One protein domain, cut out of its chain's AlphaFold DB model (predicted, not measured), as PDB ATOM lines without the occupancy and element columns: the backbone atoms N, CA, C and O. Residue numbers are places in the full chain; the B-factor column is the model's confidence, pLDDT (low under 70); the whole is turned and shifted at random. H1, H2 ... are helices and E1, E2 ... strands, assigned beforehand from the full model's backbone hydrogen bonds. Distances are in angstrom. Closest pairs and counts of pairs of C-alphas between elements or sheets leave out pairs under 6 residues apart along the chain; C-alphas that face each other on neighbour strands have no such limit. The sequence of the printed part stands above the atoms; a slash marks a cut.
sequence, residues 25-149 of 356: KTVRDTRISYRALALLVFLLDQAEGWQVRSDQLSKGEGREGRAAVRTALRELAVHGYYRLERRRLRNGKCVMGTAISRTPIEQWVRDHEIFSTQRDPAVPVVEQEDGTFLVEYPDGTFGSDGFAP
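What this domain is: This is residues 25 to 149 of the 356 residues of an uncharacterized protein of Streptomyces griseostramineus (UniProt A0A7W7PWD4). A strongly twisted sheet of five strands, with H4 crossing one face, makes one lobe, and H1, H2 and H3 make a helical lobe beside it along the longest axis. H3 is the helix between: it packs on H1 and H2, and its last residues reach H4 and the start of E1. The printed part has 125 residues with four named helices and five named strands, in the order H1 H2 H3 E1 E2 H4 E3 E4 E5, and its class is mixed, helices and strands. The sheet runs E2 E1 E3 E4 E5 and is mixed, with E1 and E3 parallel and the other neighbours antiparallel. The whole is compact, with a radius of gyration of the C-alphas of 14.8 A and spans of 44 by 30 by 28 A.

Where its parts are: In the sheet, E1 is residues 82 to 88, 18.8 A long, beginning at C-alpha 82 at (93.463, 108.490, 84.521). E2 is residues 94 to 100, 19.4 A; E3 is 123 to 127, 13.1 A; E4 is 133 to 136; and E5 is 142 to 144, ending at C-alpha 144 at (80.036, 111.532, 77.787). H4 is residues 106 to 115, 14.5 A. H3 is residues 66 to 78, 18.6 A. H1 is residues 34 to 45, 16.5 A, beginning at C-alpha 34 at (104.890, 113.778, 93.098). H2 is residues 54 to 57.

How they stand to each other: E1 and E2 form an antiparallel hairpin, with N 85 and O 97 3.0 A apart, within hydrogen-bond range. E1 and E3 are parallel, at 50 degrees, with N 86 and O 123 at 2.8 A. E3, E4 and E5 are a meander, each strand the antiparallel neighbour of the one before; N 126 and O 134 are 2.8 A apart, and N 135 and O 143 are 2.9 A apart. The edge strands are E2 and E5. H4 is on the sheet at a height of 8.1 A, only just over E3 with 3 of its 10 C-alphas, and runs across the strands, at 64 degrees to E3 on the local plane. H3, the hub, only grazes the sheet, with residues 73 to 77. With residues 77 to 78 alone, it touches H4 at a steep tilt of 62 degrees, opposite ways; the closest C-alphas, of Val 78 and Val 109, are 5.6 A apart. H1, with residues 35 to 40 alone, touches H3 about perpendicular, at 84 degrees; the closest C-alphas are those of Ala 36 and Ala 72, 4.6 A. H1 only just grazes the sheet, with residues 40 to 44 and 5 pairs of C-alphas within 10 A. H2 touches residues 66 to 70 of H3, closest at the C-alphas of Ser 54 and Arg 66, 5.9 A, and is not on the sheet. Every O i to N i+4 pair is within hydrogen-bond range in H1, H3 and H4; H2 is too short for such a pair, and its one O i to N i+3 pair is not within range.

The domain as a whole: The two C-alphas farthest apart, of Glu 61 and Asp 139, are 45.8 A apart. The printed part has no cut, and no link is long. The mean pLDDT of the printed part is 88.3; residues 117 to 119 and 148 to 149 are under 70.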
ATOM      1  N   LYS A  25      98.824 124.257  85.991       93.81
ATOM      2  CA  LYS A  25      97.811 123.861  86.983       93.81
ATOM      3  C   LYS A  25      97.994 122.409  87.437       93.81
ATOM      4  O   LYS A  25      97.948 122.156  88.631       93.81
ATOM      5  N   THR A  26      98.268 121.487  86.515       92.94
ATOM      6  CA  THR A  26      98.493 120.060  86.807       92.94
ATOM      7  C   THR A  26      99.836 119.817  87.496       92.94
ATOM      8  O   THR A  26      99.912 119.017  88.420       92.94
ATOM      9  N   VAL A  27     100.892 120.548  87.119       93.81
ATOM     10  CA  VAL A  27     102.199 120.470  87.809       93.81
ATOM     11  C   VAL A  27     102.122 120.981  89.256       93.81
ATOM     12  O   VAL A  27     102.885 120.532  90.108       93.81
ATOM     13  N   ARG A  28     101.205 121.915  89.538       94.06
ATOM     14  CA  ARG A  28     100.984 122.516  90.865       94.06
ATOM     15  C   ARG A  28      99.795 121.910  91.622       94.06
ATOM     16  O   ARG A  28      99.415 122.461  92.653       94.06
ATOM     17  N   ASP A  29      99.191 120.826  91.132       94.38
ATOM     18  CA  ASP A  29      98.044 120.212  91.802       94.38
ATOM     19  C   ASP A  29      98.496 119.491  93.079       94.38
ATOM     20  O   ASP A  29      99.147 118.449  93.036       94.38
ATOM     21  N   THR A  30      98.134 120.054  94.231       95.12
ATOM     22  CA  THR A  30      98.474 119.523  95.558       95.12
ATOM     23  C   THR A  30      97.665 118.286  95.945       95.12
ATOM     24  O   THR A  30      97.965 117.662  96.962       95.12
ATOM     25  N   ARG A  31      96.648 117.915  95.154       95.69
ATOM     26  CA  ARG A  31      95.820 116.722  95.383       95.69
ATOM     27  C   ARG A  31      96.535 115.429  94.987       95.69
ATOM     28  O   ARG A  31      96.194 114.378  95.517       95.69
ATOM     29  N   ILE A  32      97.523 115.499  94.089       95.88
ATOM     30  CA  ILE A  32      98.302 114.343  93.626       95.88
ATOM     31  C   ILE A  32      99.732 114.365  94.173       95.88
ATOM     32  O   ILE A  32     100.407 115.391  94.212       95.88
ATOM     33  N   SER A  33     100.238 113.198  94.562       96.56
ATOM     34  CA  SER A  33     101.625 113.021  94.976       96.56
ATOM     35  C   SER A  33     102.597 113.247  93.813       96.56
ATOM     36  O   SER A  33     102.303 112.932  92.658       96.56
ATOM     37  N   TYR A  34     103.829 113.676  94.112       95.69
ATOM     38  CA  TYR A  34     104.890 113.778  93.098       95.69
ATOM     39  C   TYR A  34     105.162 112.451  92.365       95.69
ATOM     40  O   TYR A  34     105.569 112.463  91.205       95.69
ATOM     41  N   ARG A  35     104.885 111.302  93.001       95.06
ATOM     42  CA  ARG A  35     104.929 109.979  92.359       95.06
ATOM     43  C   ARG A  35     103.843 109.842  91.288       95.06
ATOM     44  O   ARG A  35     104.144 109.393  90.183       95.06
ATOM     45  N   ALA A  36     102.602 110.207  91.609       96.12
ATOM     46  CA  ALA A  36     101.493 110.210  90.659       96.12
ATOM     47  C   ALA A  36     101.728 111.217  89.525       96.12
ATOM     48  O   ALA A  36     101.599 110.841  88.363       96.12
ATOM     49  N   LEU A  37     102.184 112.435  89.835       95.88
ATOM     50  CA  LEU A  37     102.552 113.441  88.834       95.88
ATOM     51  C   LEU A  37     103.644 112.927  87.881       95.88
ATOM     52  O   LEU A  37     103.456 112.952  86.668       95.88
ATOM     53  N   ALA A  38     104.758 112.400  88.398       94.31
ATOM     54  CA  ALA A  38     105.835 111.863  87.561       94.31
ATOM     55  C   ALA A  38     105.360 110.701  86.669       94.31
ATOM     56  O   ALA A  38     105.786 110.579  85.516       94.31
ATOM     57  N   LEU A  39     104.447 109.864  87.176       94.88
ATOM     58  CA  LEU A  39     103.830 108.802  86.391       94.88
ATOM     59  C   LEU A  39     102.899 109.361  85.304       94.88
ATOM     60  O   LEU A  39     102.971 108.893  84.172       94.88
ATOM     61  N   LEU A  40     102.088 110.379  85.605       94.44
ATOM     62  CA  LEU A  40     101.237 111.070  84.634       94.44
ATOM     63  C   LEU A  40     102.065 111.675  83.493       94.44
ATOM     64  O   LEU A  40     101.750 111.436  82.331       94.44
ATOM     65  N   VAL A  41     103.156 112.385  83.800       93.81
ATOM     66  CA  VAL A  41     104.052 112.951  82.773       93.81
ATOM     67  C   VAL A  41     104.653 111.848  81.895       93.81
ATOM     68  O   VAL A  41     104.653 111.975  80.673       93.81
ATOM     69  N   PHE A  42     105.094 110.733  82.486       92.62
ATOM     70  CA  PHE A  42     105.595 109.588  81.718       92.62
ATOM     71  C   PHE A  42     104.519 108.955  80.820       92.62
ATOM     72  O   PHE A  42     104.813 108.573  79.688       92.62
ATOM     73  N   LEU A  43     103.274 108.848  81.295       91.81
ATOM     74  CA  LEU A  43     102.147 108.342  80.508       91.81
ATOM     75  C   LEU A  43     101.791 109.285  79.349       91.81
ATOM     76  O   LEU A  43     101.569 108.815  78.234       91.81
ATOM     77  N   LEU A  44     101.813 110.599  79.589       90.25
ATOM     78  CA  LEU A  44     101.636 111.637  78.570       90.25
ATOM     79  C   LEU A  44     102.780 111.674  77.541       90.25
ATOM     80  O   LEU A  44     102.584 112.225  76.459       90.25
ATOM     81  N   ASP A  45     103.947 111.090  77.829       89.06
ATOM     82  CA  ASP A  45     105.050 110.935  76.867       89.06
ATOM     83  C   ASP A  45     104.808 109.816  75.833       89.06
ATOM     84  O   ASP A  45     105.320 109.870  74.715       89.06
ATOM     85  N   GLN A  46     104.002 108.805  76.176       87.88
ATOM     86  CA  GLN A  46     103.887 107.595  75.360       87.88
ATOM     87  C   GLN A  46     103.167 107.826  74.016       87.88
ATOM     88  O   GLN A  46     102.400 108.771  73.817       87.88
ATOM     89  N   ALA A  47     103.433 106.928  73.065       79.38
ATOM     90  CA  ALA A  47     102.848 106.952  71.726       79.38
ATOM     91  C   ALA A  47     101.389 106.450  71.690       79.38
ATOM     92  O   ALA A  47     100.928 105.752  72.595       79.38
ATOM     93  N   GLU A  48     100.678 106.749  70.593       75.62
ATOM     94  CA  GLU A  48      99.385 106.126  70.259       75.62
ATOM     95  C   GLU A  48      99.452 104.589  70.332       75.62
ATOM     96  O   GLU A  48     100.496 103.994  70.069       75.62
ATOM     97  N   GLY A  49      98.356 103.934  70.725       78.12
ATOM     98  CA  GLY A  49      98.307 102.476  70.880       78.12
ATOM     99  C   GLY A  49      98.945 101.921  72.165       78.12
ATOM    100  O   GLY A  49      98.696 100.760  72.503       78.12
ATOM    101  N   TRP A  50      99.724 102.714  72.919       84.38
ATOM    102  CA  TRP A  50     100.495 102.191  74.052       84.38
ATOM    103  C   TRP A  50      99.623 101.588  75.163       84.38
ATOM    104  O   TRP A  50      98.594 102.138  75.557       84.38
ATOM    105  N   GLN A  51     100.061 100.432  75.668       86.25
ATOM    106  CA  GLN A  51      99.341  99.616  76.644       86.25
ATOM    107  C   GLN A  51      99.888  99.849  78.052       86.25
ATOM    108  O   GLN A  51     100.985  99.388  78.381       86.25
ATOM    109  N   VAL A  52      99.110 100.507  78.914       89.38
ATOM    110  CA  VAL A  52      99.524 100.776  80.297       89.38
ATOM    111  C   VAL A  52      99.539  99.480  81.109       89.38
ATOM    112  O   VAL A  52      98.501  98.923  81.459       89.38
ATOM    113  N   ARG A  53     100.735  98.980  81.442       88.94
ATOM    114  CA  ARG A  53     100.914  97.765  82.254       88.94
ATOM    115  C   ARG A  53     101.762  98.060  83.486       88.94
ATOM    116  O   ARG A  53     102.942  98.382  83.352       88.94
ATOM    117  N   SER A  54     101.211  97.839  84.688       88.50
ATOM    118  CA  SER A  54     101.950  98.001  85.961       88.50
ATOM    119  C   SER A  54     103.281  97.246  85.975       88.50
ATOM    120  O   SER A  54     104.271  97.710  86.524       88.50
ATOM    121  N   ASP A  55     103.293  96.084  85.327       88.25
ATOM    122  CA  ASP A  55     104.410  95.145  85.255       88.25
ATOM    123  C   ASP A  55     105.517  95.586  84.283       88.25
ATOM    124  O   ASP A  55     106.597  94.998  84.283       88.25
ATOM    125  N   GLN A  56     105.231  96.557  83.416       89.75
ATOM    126  CA  GLN A  56     106.190  97.191  82.510       89.75
ATOM    127  C   GLN A  56     106.714  98.492  83.120       89.75
ATOM    128  O   GLN A  56     107.914  98.728  83.092       89.75
ATOM    129  N   LEU A  57     105.826  99.276  83.738       89.75
ATOM    130  CA  LEU A  57     106.165 100.491  84.482       89.75
ATOM    131  C   LEU A  57     107.112 100.222  85.667       89.75
ATOM    132  O   LEU A  57     107.975 101.043  85.954       89.75
ATOM    133  N   SER A  58     106.990  99.061  86.322       91.62
ATOM    134  CA  SER A  58     107.845  98.661  87.450       91.62
ATOM    135  C   SER A  58     109.130  97.917  87.046       91.62
ATOM    136  O   SER A  58     109.631  97.106  87.828       91.62
ATOM    137  N   LYS A  59     109.610  98.064  85.805       88.06
ATOM    138  CA  LYS A  59     110.848  97.426  85.321       88.06
ATOM    139  C   LYS A  59     111.910  98.474  85.023       88.06
ATOM    140  O   LYS A  59     111.654  99.425  84.293       88.06
ATOM    141  N   GLY A  60     113.114  98.223  85.521       79.44
ATOM    142  CA  GLY A  60     114.277  99.087  85.352       79.44
ATOM    143  C   GLY A  60     114.869  99.491  86.697       79.44
ATOM    144  O   GLY A  60     114.195  99.451  87.725       79.44
ATOM    145  N   GLU A  61     116.139  99.864  86.675       71.06
ATOM    146  CA  GLU A  61     116.830 100.431  87.828       71.06
ATOM    147  C   GLU A  61     116.240 101.807  88.185       71.06
ATOM    148  O   GLU A  61     115.775 102.538  87.308       71.06
ATOM    149  N   GLY A  62     116.166 102.126  89.480       76.88
ATOM    150  CA  GLY A  62     115.562 103.371  89.976       76.88
ATOM    151  C   GLY A  62     114.049 103.528  89.735       76.88
ATOM    152  O   GLY A  62     113.505 104.600  89.990       76.88
ATOM    153  N   ARG A  63     113.343 102.499  89.240       87.38
ATOM    154  CA  ARG A  63     111.887 102.544  89.008       87.38
ATOM    155  C   ARG A  63     111.092 102.066  90.221       87.38
ATOM    156  O   ARG A  63     111.505 101.178  90.961       87.38
ATOM    157  N   GLU A  64     109.905 102.646  90.379       89.38
ATOM    158  CA  GLU A  64     108.984 102.335  91.469       89.38
ATOM    159  C   GLU A  64     108.458 100.894  91.426       89.38
ATOM    160  O   GLU A  64     108.189 100.316  90.367       89.38
ATOM    161  N   GLY A  65     108.252 100.319  92.611       92.44
ATOM    162  CA  GLY A  65     107.739  98.959  92.750       92.44
ATOM    163  C   GLY A  65     106.309  98.821  92.216       92.44
ATOM    164  O   GLY A  65     105.503  99.747  92.287       92.44
ATOM    165  N   ARG A  66     105.935  97.624  91.739       93.62
ATOM    166  CA  ARG A  66     104.604  97.350  91.150       93.62
ATOM    167  C   ARG A  66     103.431  97.809  92.028       93.62
ATOM    168  O   ARG A  66     102.418  98.259  91.499       93.62
ATOM    169  N   ALA A  67     103.555  97.671  93.348       92.00
ATOM    170  CA  ALA A  67     102.548  98.139  94.296       92.00
ATOM    171  C   ALA A  67     102.445  99.673  94.301       92.00
ATOM    172  O   ALA A  67     101.351 100.192  94.126       92.00
ATOM    173  N   ALA A  68     103.574 100.385  94.393       93.38
ATOM    174  CA  ALA A  68     103.624 101.846  94.352       93.38
ATOM    175  C   ALA A  68     103.086 102.414  93.028       93.38
ATOM    176  O   ALA A  68     102.294 103.352  93.048       93.38
ATOM    177  N   VAL A  69     103.420 101.789  91.890       94.88
ATOM    178  CA  VAL A  69     102.848 102.133  90.575       94.88
ATOM    179  C   VAL A  69     101.323 101.989  90.575       94.88
ATOM    180  O   VAL A  69     100.626 102.877  90.099       94.88
ATOM    181  N   ARG A  70     100.777 100.891  91.116       93.50
ATOM    182  CA  ARG A  70      99.316 100.688  91.183       93.50
ATOM    183  C   ARG A  70      98.628 101.679  92.119       93.50
ATOM    184  O   ARG A  70      97.536 102.131  91.792       93.50
ATOM    185  N   THR A  71      99.258 102.035  93.237       95.00
ATOM    186  CA  THR A  71      98.760 103.087  94.136       95.00
ATOM    187  C   THR A  71      98.711 104.434  93.416       95.00
ATOM    188  O   THR A  71      97.668 105.074  93.429       95.00
ATOM    189  N   ALA A  72      99.780 104.810  92.705       95.69
ATOM    190  CA  ALA A  72      99.847 106.053  91.935       95.69
ATOM    191  C   ALA A  72      98.833 106.102  90.775       95.69
ATOM    192  O   ALA A  72      98.203 107.128  90.554       95.69
ATOM    193  N   LEU A  73      98.608 104.993  90.058       94.81
ATOM    194  CA  LEU A  73      97.551 104.921  89.035       94.81
ATOM    195  C   LEU A  73      96.146 105.082  89.636       94.81
ATOM    196  O   LEU A  73      95.290 105.707  89.019       94.81
ATOM    197  N   ARG A  74      95.903 104.544  90.840       94.19
ATOM    198  CA  ARG A  74      94.625 104.722  91.545       94.19
ATOM    199  C   ARG A  74      94.436 106.162  92.022       94.19
ATOM    200  O   ARG A  74      93.344 106.693  91.901       94.19
ATOM    201  N   GLU A  75      95.495 106.790  92.520       95.88
ATOM    202  CA  GLU A  75      95.518 108.206  92.903       95.88
ATOM    203  C   GLU A  75      95.184 109.116  91.705       95.88
ATOM    204  O   GLU A  75      94.290 109.954  91.797       95.88
ATOM    205  N   LEU A  76      95.793 108.876  90.537       95.88
ATOM    206  CA  LEU A  76      95.435 109.581  89.298       95.88
ATOM    207  C   LEU A  76      93.976 109.346  88.867       95.88
ATOM    208  O   LEU A  76      93.377 110.241  88.273       95.88
ATOM    209  N   ALA A  77      93.400 108.175  89.159       94.25
ATOM    210  CA  ALA A  77      91.997 107.887  88.863       94.25
ATOM    211  C   ALA A  77      91.034 108.650  89.782       94.25
ATOM    212  O   ALA A  77      90.091 109.269  89.299       94.25
ATOM    213  N   VAL A  78      91.320 108.679  91.089       95.19
ATOM    214  CA  VAL A  78      90.557 109.449  92.089       95.19
ATOM    215  C   VAL A  78      90.506 110.941  91.739       95.19
ATOM    216  O   VAL A  78      89.498 111.587  91.994       95.19
ATOM    217  N   HIS A  79      91.559 111.488  91.127       95.62
ATOM    218  CA  HIS A  79      91.634 112.907  90.755       95.62
ATOM    219  C   HIS A  79      91.322 113.202  89.275       95.62
ATOM    220  O   HIS A  79      91.559 114.317  88.812       95.62
ATOM    221  N   GLY A  80      90.770 112.235  88.531       93.31
ATOM    222  CA  GLY A  80      90.259 112.453  87.172       93.31
ATOM    223  C   GLY A  80      91.330 112.637  86.089       93.31
ATOM    224  O   GLY A  80      91.035 113.173  85.025       93.31
ATOM    225  N   TYR A  81      92.568 112.203  86.336       93.94
ATOM    226  CA  TYR A  81      93.676 112.243  85.369       93.94
ATOM    227  C   TYR A  81      93.848 110.942  84.572       93.94
ATOM    228  O   TYR A  81      94.509 110.932  83.530       93.94
ATOM    229  N   TYR A  82      93.288 109.837  85.066       93.56
ATOM    230  CA  TYR A  82      93.463 108.490  84.521       93.56
ATOM    231  C   TYR A  82      92.155 107.694  84.598       93.56
ATOM    232  O   TYR A  82      91.510 107.672  85.641       93.56
ATOM    233  N   ARG A  83      91.801 106.957  83.541       91.31
ATOM    234  CA  ARG A  83      90.676 106.012  83.548       91.31
ATOM    235  C   ARG A  83      91.063 104.708  82.850       91.31
ATOM    236  O   ARG A  83      91.620 104.711  81.751       91.31
ATOM    237  N   LEU A  84      90.768 103.577  83.491       91.75
ATOM    238  CA  LEU A  84      90.852 102.252  82.873       91.75
ATOM    239  C   LEU A  84      89.511 101.949  82.206       91.75
ATOM    240  O   LEU A  84      88.469 102.109  82.836       91.75
ATOM    241  N   GLU A  85      89.530 101.493  80.956       91.12
ATOM    242  CA  GLU A  85      88.317 101.362  80.148       91.12
ATOM    243  C   GLU A  85      88.154  99.946  79.603       91.12
ATOM    244  O   GLU A  85      89.115  99.329  79.138       91.12
ATOM    245  N   ARG A  86      86.918  99.450  79.598       92.12
ATOM    246  CA  ARG A  86      86.511  98.222  78.918       92.12
ATOM    247  C   ARG A  86      85.666  98.612  77.707       92.12
ATOM    248  O   ARG A  86      84.454  98.780  77.810       92.12
ATOM    249  N   ARG A  87      86.337  98.790  76.567       91.75
ATOM    250  CA  ARG A  87      85.763  99.311  75.322       91.75
ATOM    251  C   ARG A  87      85.050  98.201  74.548       91.75
ATOM    252  O   ARG A  87      85.696  97.236  74.133       91.75
ATOM    253  N   ARG A  88      83.739  98.332  74.336       91.75
ATOM    254  CA  ARG A  88      82.924  97.509  73.427       91.75
ATOM    255  C   ARG A  88      82.920  98.173  72.051       91.75
ATOM    256  O   ARG A  88      82.308  99.221  71.875       91.75
ATOM    257  N   LEU A  89      83.625  97.566  71.100       91.50
ATOM    258  CA  LEU A  89      83.711  98.041  69.717       91.50
ATOM    259  C   LEU A  89      82.463  97.636  68.915       91.50
ATOM    260  O   LEU A  89      81.839  96.613  69.217       91.50
ATOM    261  N   ARG A  90      82.140  98.362  67.836       89.31
ATOM    262  CA  ARG A  90      80.992  98.080  66.945       89.31
ATOM    263  C   ARG A  90      81.045  96.691  66.304       89.31
ATOM    264  O   ARG A  90      80.011  96.118  65.985       89.31
ATOM    265  N   ASN A  91      82.236  96.108  66.162       87.12
ATOM    266  CA  ASN A  91      82.423  94.728  65.691       87.12
ATOM    267  C   ASN A  91      82.129  93.649  66.763       87.12
ATOM    268  O   ASN A  91      82.449  92.479  66.556       87.12
ATOM    269  N   GLY A  92      81.579  94.030  67.921       85.81
ATOM    270  CA  GLY A  92      81.251  93.140  69.039       85.81
ATOM    271  C   GLY A  92      82.445  92.737  69.912       85.81
ATOM    272  O   GLY A  92      82.265  92.089  70.944       85.81
ATOM    273  N   LYS A  93      83.676  93.114  69.547       89.81
ATOM    274  CA  LYS A  93      84.873  92.801  70.331       89.81
ATOM    275  C   LYS A  93      84.997  93.744  71.524       89.81
ATOM    276  O   LYS A  93      84.997  94.963  71.372       89.81
ATOM    277  N   CYS A  94      85.202  93.173  72.706       91.12
ATOM    278  CA  CYS A  94      85.615  93.928  73.885       91.12
ATOM    279  C   CYS A  94      87.148  93.990  73.971       91.12
ATOM    280  O   CYS A  94      87.825  92.970  73.813       91.12
ATOM    281  N   VAL A  95      87.698  95.176  74.230       90.19
ATOM    282  CA  VAL A  95      89.134  95.406  74.446       90.19
ATOM    283  C   VAL A  95      89.360  96.260  75.690       90.19
ATOM    284  O   VAL A  95      88.550  97.122  76.023       90.19
ATOM    285  N   MET A  96      90.472  96.024  76.383       90.00
ATOM    286  CA  MET A  96      90.909  96.912  77.458       90.00
ATOM    287  C   MET A  96      91.623  98.115  76.851       90.00
ATOM    288  O   MET A  96      92.483  97.944  75.991       90.00
ATOM    289  N   GLY A  97      91.262  99.306  77.313       89.69
ATOM    290  CA  GLY A  97      91.862 100.575  76.937       89.69
ATOM    291  C   GLY A  97      92.282 101.376  78.165       89.69
ATOM    292  O   GLY A  97      92.049 100.996  79.314       89.69
ATOM    293  N   THR A  98      92.934 102.504  77.929       91.31
ATOM    294  CA  THR A  98      93.278 103.457  78.980       91.31
ATOM    295  C   THR A  98      93.139 104.860  78.424       91.31
ATOM    296  O   THR A  98      93.658 105.145  77.343       91.31
ATOM    297  N   ALA A  99      92.463 105.712  79.181       90.44
ATOM    298  CA  ALA A  99      92.343 107.134  78.937       90.44
ATOM    299  C   ALA A  99      93.181 107.904  79.965       90.44
ATOM    300  O   ALA A  99      93.263 107.532  81.138       90.44
ATOM    301  N   ILE A 100      93.855 108.949  79.495       92.31
ATOM    302  CA  ILE A 100      94.726 109.832  80.274       92.31
ATOM    303  C   ILE A 100      94.412 111.256  79.824       92.31
ATOM    304  O   ILE A 100      94.293 111.494  78.621       92.31
ATOM    305  N   SER A 101      94.310 112.189  80.765       90.12
ATOM    306  CA  SER A 101      94.093 113.609  80.474       90.12
ATOM    307  C   SER A 101      95.239 114.467  81.011       90.12
ATOM    308  O   SER A 101      95.905 114.109  81.982       90.12
ATOM    309  N   ARG A 102      95.480 115.618  80.371       89.31
ATOM    310  CA  ARG A 102      96.420 116.643  80.865       89.31
ATOM    311  C   ARG A 102      95.843 117.431  82.036       89.31
ATOM    312  O   ARG A 102      96.595 117.892  82.893       89.31
ATOM    313  N   THR A 103      94.524 117.573  82.062       89.69
ATOM    314  CA  THR A 103      93.730 118.297  83.055       89.69
ATOM    315  C   THR A 103      92.805 117.321  83.788       89.69
ATOM    316  O   THR A 103      92.429 116.297  83.218       89.69
ATOM    317  N   PRO A 104      92.428 117.597  85.044       91.94
ATOM    318  CA  PRO A 104      91.525 116.724  85.782       91.94
ATOM    319  C   PRO A 104      90.120 116.809  85.171       91.94
ATOM    320  O   PRO A 104      89.554 117.899  85.075       91.94
ATOM    321  N   ILE A 105      89.559 115.675  84.755       90.69
ATOM    322  CA  ILE A 105      88.201 115.594  84.210       90.69
ATOM    323  C   ILE A 105      87.249 115.195  85.337       90.69
ATOM    324  O   ILE A 105      87.284 114.070  85.832       90.69
ATOM    325  N   GLU A 106      86.367 116.118  85.718       90.31
ATOM    326  CA  GLU A 106      85.391 115.935  86.803       90.31
ATOM    327  C   GLU A 106      84.478 114.715  86.575       90.31
ATOM    328  O   GLU A 106      84.156 113.981  87.506       90.31
ATOM    329  N   GLN A 107      84.119 114.436  85.318       88.44
ATOM    330  CA  GLN A 107      83.332 113.251  84.975       88.44
ATOM    331  C   GLN A 107      84.073 111.944  85.308       88.44
ATOM    332  O   GLN A 107      83.446 110.996  85.765       88.44
ATOM    333  N   TRP A 108      85.403 111.896  85.168       93.00
ATOM    334  CA  TRP A 108      86.187 110.698  85.492       93.00
ATOM    335  C   TRP A 108      86.303 110.466  86.999       93.00
ATOM    336  O   TRP A 108      86.409 109.317  87.421       93.00
ATOM    337  N   VAL A 109      86.246 111.531  87.809       92.50
ATOM    338  CA  VAL A 109      86.150 111.422  89.275       92.50
ATOM    339  C   VAL A 109      84.845 110.713  89.650       92.50
ATOM    340  O   VAL A 109      84.873 109.709  90.361       92.50
ATOM    341  N   ARG A 110      83.716 111.157  89.078       90.62
ATOM    342  CA  ARG A 110      82.388 110.544  89.279       90.62
ATOM    343  C   ARG A 110      82.327 109.105  88.769       90.62
ATOM    344  O   ARG A 110      81.855 108.222  89.481       90.62
ATOM    345  N   ASP A 111      82.854 108.843  87.571       89.38
ATOM    346  CA  ASP A 111      82.978 107.483  87.035       89.38
ATOM    347  C   ASP A 111      83.776 106.596  88.004       89.38
ATOM    348  O   ASP A 111      83.365 105.480  88.324       89.38
ATOM    349  N   HIS A 112      84.909 107.086  88.519       90.25
ATOM    350  CA  HIS A 112      85.711 106.340  89.479       90.25
ATOM    351  C   HIS A 112      84.932 106.054  90.773       90.25
ATOM    352  O   HIS A 112      85.004 104.934  91.272       90.25
ATOM    353  N   GLU A 113      84.153 106.991  91.315       90.62
ATOM    354  CA  GLU A 113      83.295 106.733  92.484       90.62
ATOM    355  C   GLU A 113      82.268 105.616  92.219       90.62
ATOM    356  O   GLU A 113      82.154 104.680  93.018       90.62
ATOM    357  N   ILE A 114      81.594 105.649  91.063       87.94
ATOM    358  CA  ILE A 114      80.580 104.660  90.660       87.94
ATOM    359  C   ILE A 114      81.201 103.269  90.449       87.94
ATOM    360  O   ILE A 114      80.697 102.265  90.964       87.94
ATOM    361  N   PHE A 115      82.302 103.185  89.697       86.56
ATOM    362  CA  PHE A 115      82.863 101.909  89.240       86.56
ATOM    363  C   PHE A 115      83.947 101.328  90.169       86.56
ATOM    364  O   PHE A 115      84.118 100.110  90.203       86.56
ATOM    365  N   SER A 116      84.648 102.125  90.991       78.19
ATOM    366  CA  SER A 116      85.747 101.616  91.846       78.19
ATOM    367  C   SER A 116      85.307 100.697  92.992       78.19
ATOM    368  O   SER A 116      86.144  99.989  93.562       78.19
ATOM    369  N   THR A 117      84.011 100.674  93.312       69.69
ATOM    370  CA  THR A 117      83.408  99.747  94.286       69.69
ATOM    371  C   THR A 117      83.210  98.338  93.701       69.69
ATOM    372  O   THR A 117      83.029  97.366  94.438       69.69
ATOM    373  N   GLN A 118      83.256  98.191  92.373       61.75
ATOM    374  CA  GLN A 118      83.032  96.917  91.693       61.75
ATOM    375  C   GLN A 118      84.298  96.042  91.660       61.75
ATOM    376  O   GLN A 118      85.431  96.498  91.798       61.75
ATOM    377  N   ARG A 119      84.103  94.733  91.447       66.81
ATOM    378  CA  ARG A 119      85.192  93.738  91.357       66.81
ATOM    379  C   ARG A 119      86.130  93.964  90.158       66.81
ATOM    380  O   ARG A 119      87.243  93.441  90.155       66.81
ATOM    381  N   ASP A 120      85.666  94.708  89.160       73.56
ATOM    382  CA  ASP A 120      86.409  95.147  87.982       73.56
ATOM    383  C   ASP A 120      86.372  96.688  87.956       73.56
ATOM    384  O   ASP A 120      85.288  97.241  87.797       73.56
ATOM    385  N   PRO A 121      87.505  97.394  88.150       79.50
ATOM    386  CA  PRO A 121      87.544  98.859  88.197       79.50
ATOM    387  C   PRO A 121      87.545  99.508  86.801       79.50
ATOM    388  O   PRO A 121      87.806 100.703  86.680       79.50
ATOM    389  N   ALA A 122      87.354  98.724  85.736       87.75
ATOM    390  CA  ALA A 122      87.323  99.219  84.371       87.75
ATOM    391  C   ALA A 122      85.944  99.782  84.011       87.75
ATOM    392  O   ALA A 122      84.945  99.060  84.013       87.75
ATOM    393  N   VAL A 123      85.915 101.058  83.634       87.56
ATOM    394  CA  VAL A 123      84.702 101.748  83.193       87.56
ATOM    395  C   VAL A 123      84.243 101.145  81.857       87.56
ATOM    396  O   VAL A 123      85.054 101.065  80.930       87.56
ATOM    397  N   PRO A 124      82.995 100.664  81.728       91.00
ATOM    398  CA  PRO A 124      82.463 100.167  80.463       91.00
ATOM    399  C   PRO A 124      82.196 101.334  79.506       91.00
ATOM    400  O   PRO A 124      81.547 102.314  79.865       91.00
ATOM    401  N   VAL A 125      82.704 101.229  78.278       88.94
ATOM    402  CA  VAL A 125      82.585 102.291  77.269       88.94
ATOM    403  C   VAL A 125      82.221 101.676  75.919       88.94
ATOM    404  O   VAL A 125      82.767 100.637  75.554       88.94
ATOM    405  N   VAL A 126      81.304 102.287  75.172       90.19
ATOM    406  CA  VAL A 126      80.736 101.742  73.928       90.19
ATOM    407  C   VAL A 126      81.043 102.666  72.752       90.19
ATOM    408  O   VAL A 126      80.763 103.862  72.820       90.19
ATOM    409  N   GLU A 127      81.608 102.096  71.687       89.81
ATOM    410  CA  GLU A 127      81.907 102.784  70.422       89.81
ATOM    411  C   GLU A 127      80.610 103.127  69.667       89.81
ATOM    412  O   GLU A 127      79.799 102.240  69.381       89.81
ATOM    413  N   GLN A 128      80.433 104.407  69.340       89.25
ATOM    414  CA  GLN A 128      79.283 104.952  68.615       89.25
ATOM    415  C   GLN A 128      79.518 104.966  67.095       89.25
ATOM    416  O   GLN A 128      80.598 104.625  66.606       89.25
ATOM    417  N   GLU A 129      78.497 105.322  66.307       84.81
ATOM    418  CA  GLU A 129      78.569 105.247  64.837       84.81
ATOM    419  C   GLU A 129      79.572 106.219  64.200       84.81
ATOM    420  O   GLU A 129      80.159 105.891  63.167       84.81
ATOM    421  N   ASP A 130      79.795 107.362  64.846       80.62
ATOM    422  CA  ASP A 130      80.784 108.396  64.517       80.62
ATOM    423  C   ASP A 130      82.226 108.030  64.944       80.62
ATOM    424  O   ASP A 130      83.183 108.708  64.566       80.62
ATOM    425  N   GLY A 131      82.401 106.936  65.696       80.25
ATOM    426  CA  GLY A 131      83.680 106.514  66.272       80.25
ATOM    427  C   GLY A 131      84.044 107.201  67.595       80.25
ATOM    428  O   GLY A 131      85.168 107.018  68.074       80.25
ATOM    429  N   THR A 132      83.126 107.969  68.190       81.44
ATOM    430  CA  THR A 132      83.229 108.423  69.583       81.44
ATOM    431  C   THR A 132      82.920 107.278  70.549       81.44
ATOM    432  O   THR A 132      82.547 106.165  70.160       81.44
ATOM    433  N   PHE A 133      83.116 107.536  71.835       85.56
ATOM    434  CA  PHE A 133      82.925 106.577  72.906       85.56
ATOM    435  C   PHE A 133      81.983 107.178  73.958       85.56
ATOM    436  O   PHE A 133      82.124 108.338  74.330       85.56
ATOM    437  N   LEU A 134      81.021 106.391  74.448       88.56
ATOM    438  CA  LEU A 134      80.126 106.786  75.547       88.56
ATOM    439  C   LEU A 134      80.207 105.779  76.694       88.56
ATOM    440  O   LEU A 134      80.288 104.571  76.462       88.56
ATOM    441  N   VAL A 135      80.183 106.274  77.929       89.50
ATOM    442  CA  VAL A 135      80.185 105.459  79.154       89.50
ATOM    443  C   VAL A 135      78.802 104.835  79.347       89.50
ATOM    444  O   VAL A 135      77.803 105.544  79.279       89.50
ATOM    445  N   GLU A 136      78.746 103.523  79.582       91.12
ATOM    446  CA  GLU A 136      77.509 102.757  79.828       91.12
ATOM    447  C   GLU A 136      77.299 102.616  81.347       91.12
ATOM    448  O   GLU A 136      77.974 101.827  82.012       91.12
ATOM    449  N   TYR A 137      76.401 103.409  81.933       89.88
ATOM    450  CA  TYR A 137      76.180 103.415  83.382       89.88
ATOM    451  C   TYR A 137      75.360 102.204  83.865       89.88
ATOM    452  O   TYR A 137      74.675 101.553  83.075       89.88
ATOM    453  N   PRO A 138      75.403 101.863  85.174       85.75
ATOM    454  CA  PRO A 138      74.677 100.707  85.719       85.75
ATOM    455  C   PRO A 138      73.146 100.764  85.579       85.75
ATOM    456  O   PRO A 138      72.491  99.736  85.730       85.75
ATOM    457  N   ASP A 139      72.583 101.942  85.311       84.88
ATOM    458  CA  ASP A 139      71.165 102.168  85.008       84.88
ATOM    459  C   ASP A 139      70.814 101.958  83.519       84.88
ATOM    460  O   ASP A 139      69.645 102.035  83.143       84.88
ATOM    461  N   GLY A 140      71.808 101.662  82.675       85.00
ATOM    462  CA  GLY A 140      71.668 101.507  81.228       85.00
ATOM    463  C   GLY A 140      71.713 102.821  80.442       85.00
ATOM    464  O   GLY A 140      71.485 102.796  79.233       85.00
ATOM    465  N   THR A 141      71.994 103.959  81.086       87.88
ATOM    466  CA  THR A 141      72.161 105.242  80.390       87.88
ATOM    467  C   THR A 141      73.547 105.369  79.754       87.88
ATOM    468  O   THR A 141      74.520 104.749  80.191       87.88
ATOM    469  N   PHE A 142      73.639 106.196  78.709       87.19
ATOM    470  CA  PHE A 142      74.899 106.565  78.073       87.19
ATOM    471  C   PHE A 142      75.263 108.006  78.426       87.19
ATOM    472  O   PHE A 142      74.439 108.904  78.254       87.19
ATOM    473  N   GLY A 143      76.495 108.238  78.879       83.69
ATOM    474  CA  GLY A 143      77.026 109.584  79.102       83.69
ATOM    475  C   GLY A 143      78.377 109.821  78.437       83.69
ATOM    476  O   GLY A 143      79.022 108.895  77.946       83.69
ATOM    477  N   SER A 144      78.787 111.091  78.414       84.00
ATOM    478  CA  SER A 144      80.036 111.532  77.787       84.00
ATOM    479  C   SER A 144      81.254 110.835  78.394       84.00
ATOM    480  O   SER A 144      81.384 110.721  79.613       84.00
ATOM    481  N   ASP A 145      82.186 110.422  77.539       79.88
ATOM    482  CA  ASP A 145      83.480 109.895  77.953       79.88
ATOM    483  C   ASP A 145      84.449 110.980  78.460       79.88
ATOM    484  O   ASP A 145      85.510 110.633  78.980       79.88
ATOM    485  N   GLY A 146      84.096 112.266  78.364       79.19
ATOM    486  CA  GLY A 146      84.958 113.395  78.723       79.19
ATOM    487  C   GLY A 146      85.952 113.815  77.632       79.19
ATOM    488  O   GLY A 146      86.780 114.682  77.894       79.19
ATOM    489  N   PHE A 147      85.871 113.231  76.430       75.62
ATOM    490  CA  PHE A 147      86.630 113.626  75.235       75.62
ATOM    491  C   PHE A 147      85.762 114.276  74.146       75.62
ATOM    492  O   PHE A 147      86.270 114.557  73.059       75.62
ATOM    493  N   ALA A 148      84.475 114.514  74.418       61.12
ATOM    494  CA  ALA A 148      83.613 115.305  73.543       61.12
ATOM    495  C   ALA A 148      84.271 116.665  73.213       61.12
ATOM    496  O   ALA A 148      84.916 117.240  74.099       61.12
ATOM    497  N   PRO A 149      84.129 117.174  71.973       50.78
ATOM    498  CA  PRO A 149      84.604 118.509  71.627       50.78
ATOM    499  C   PRO A 149      83.975 119.547  72.563       50.78
ATOM    500  O   PRO A 149      82.849 119.377  73.040       50.78
TER     501      PRO A 149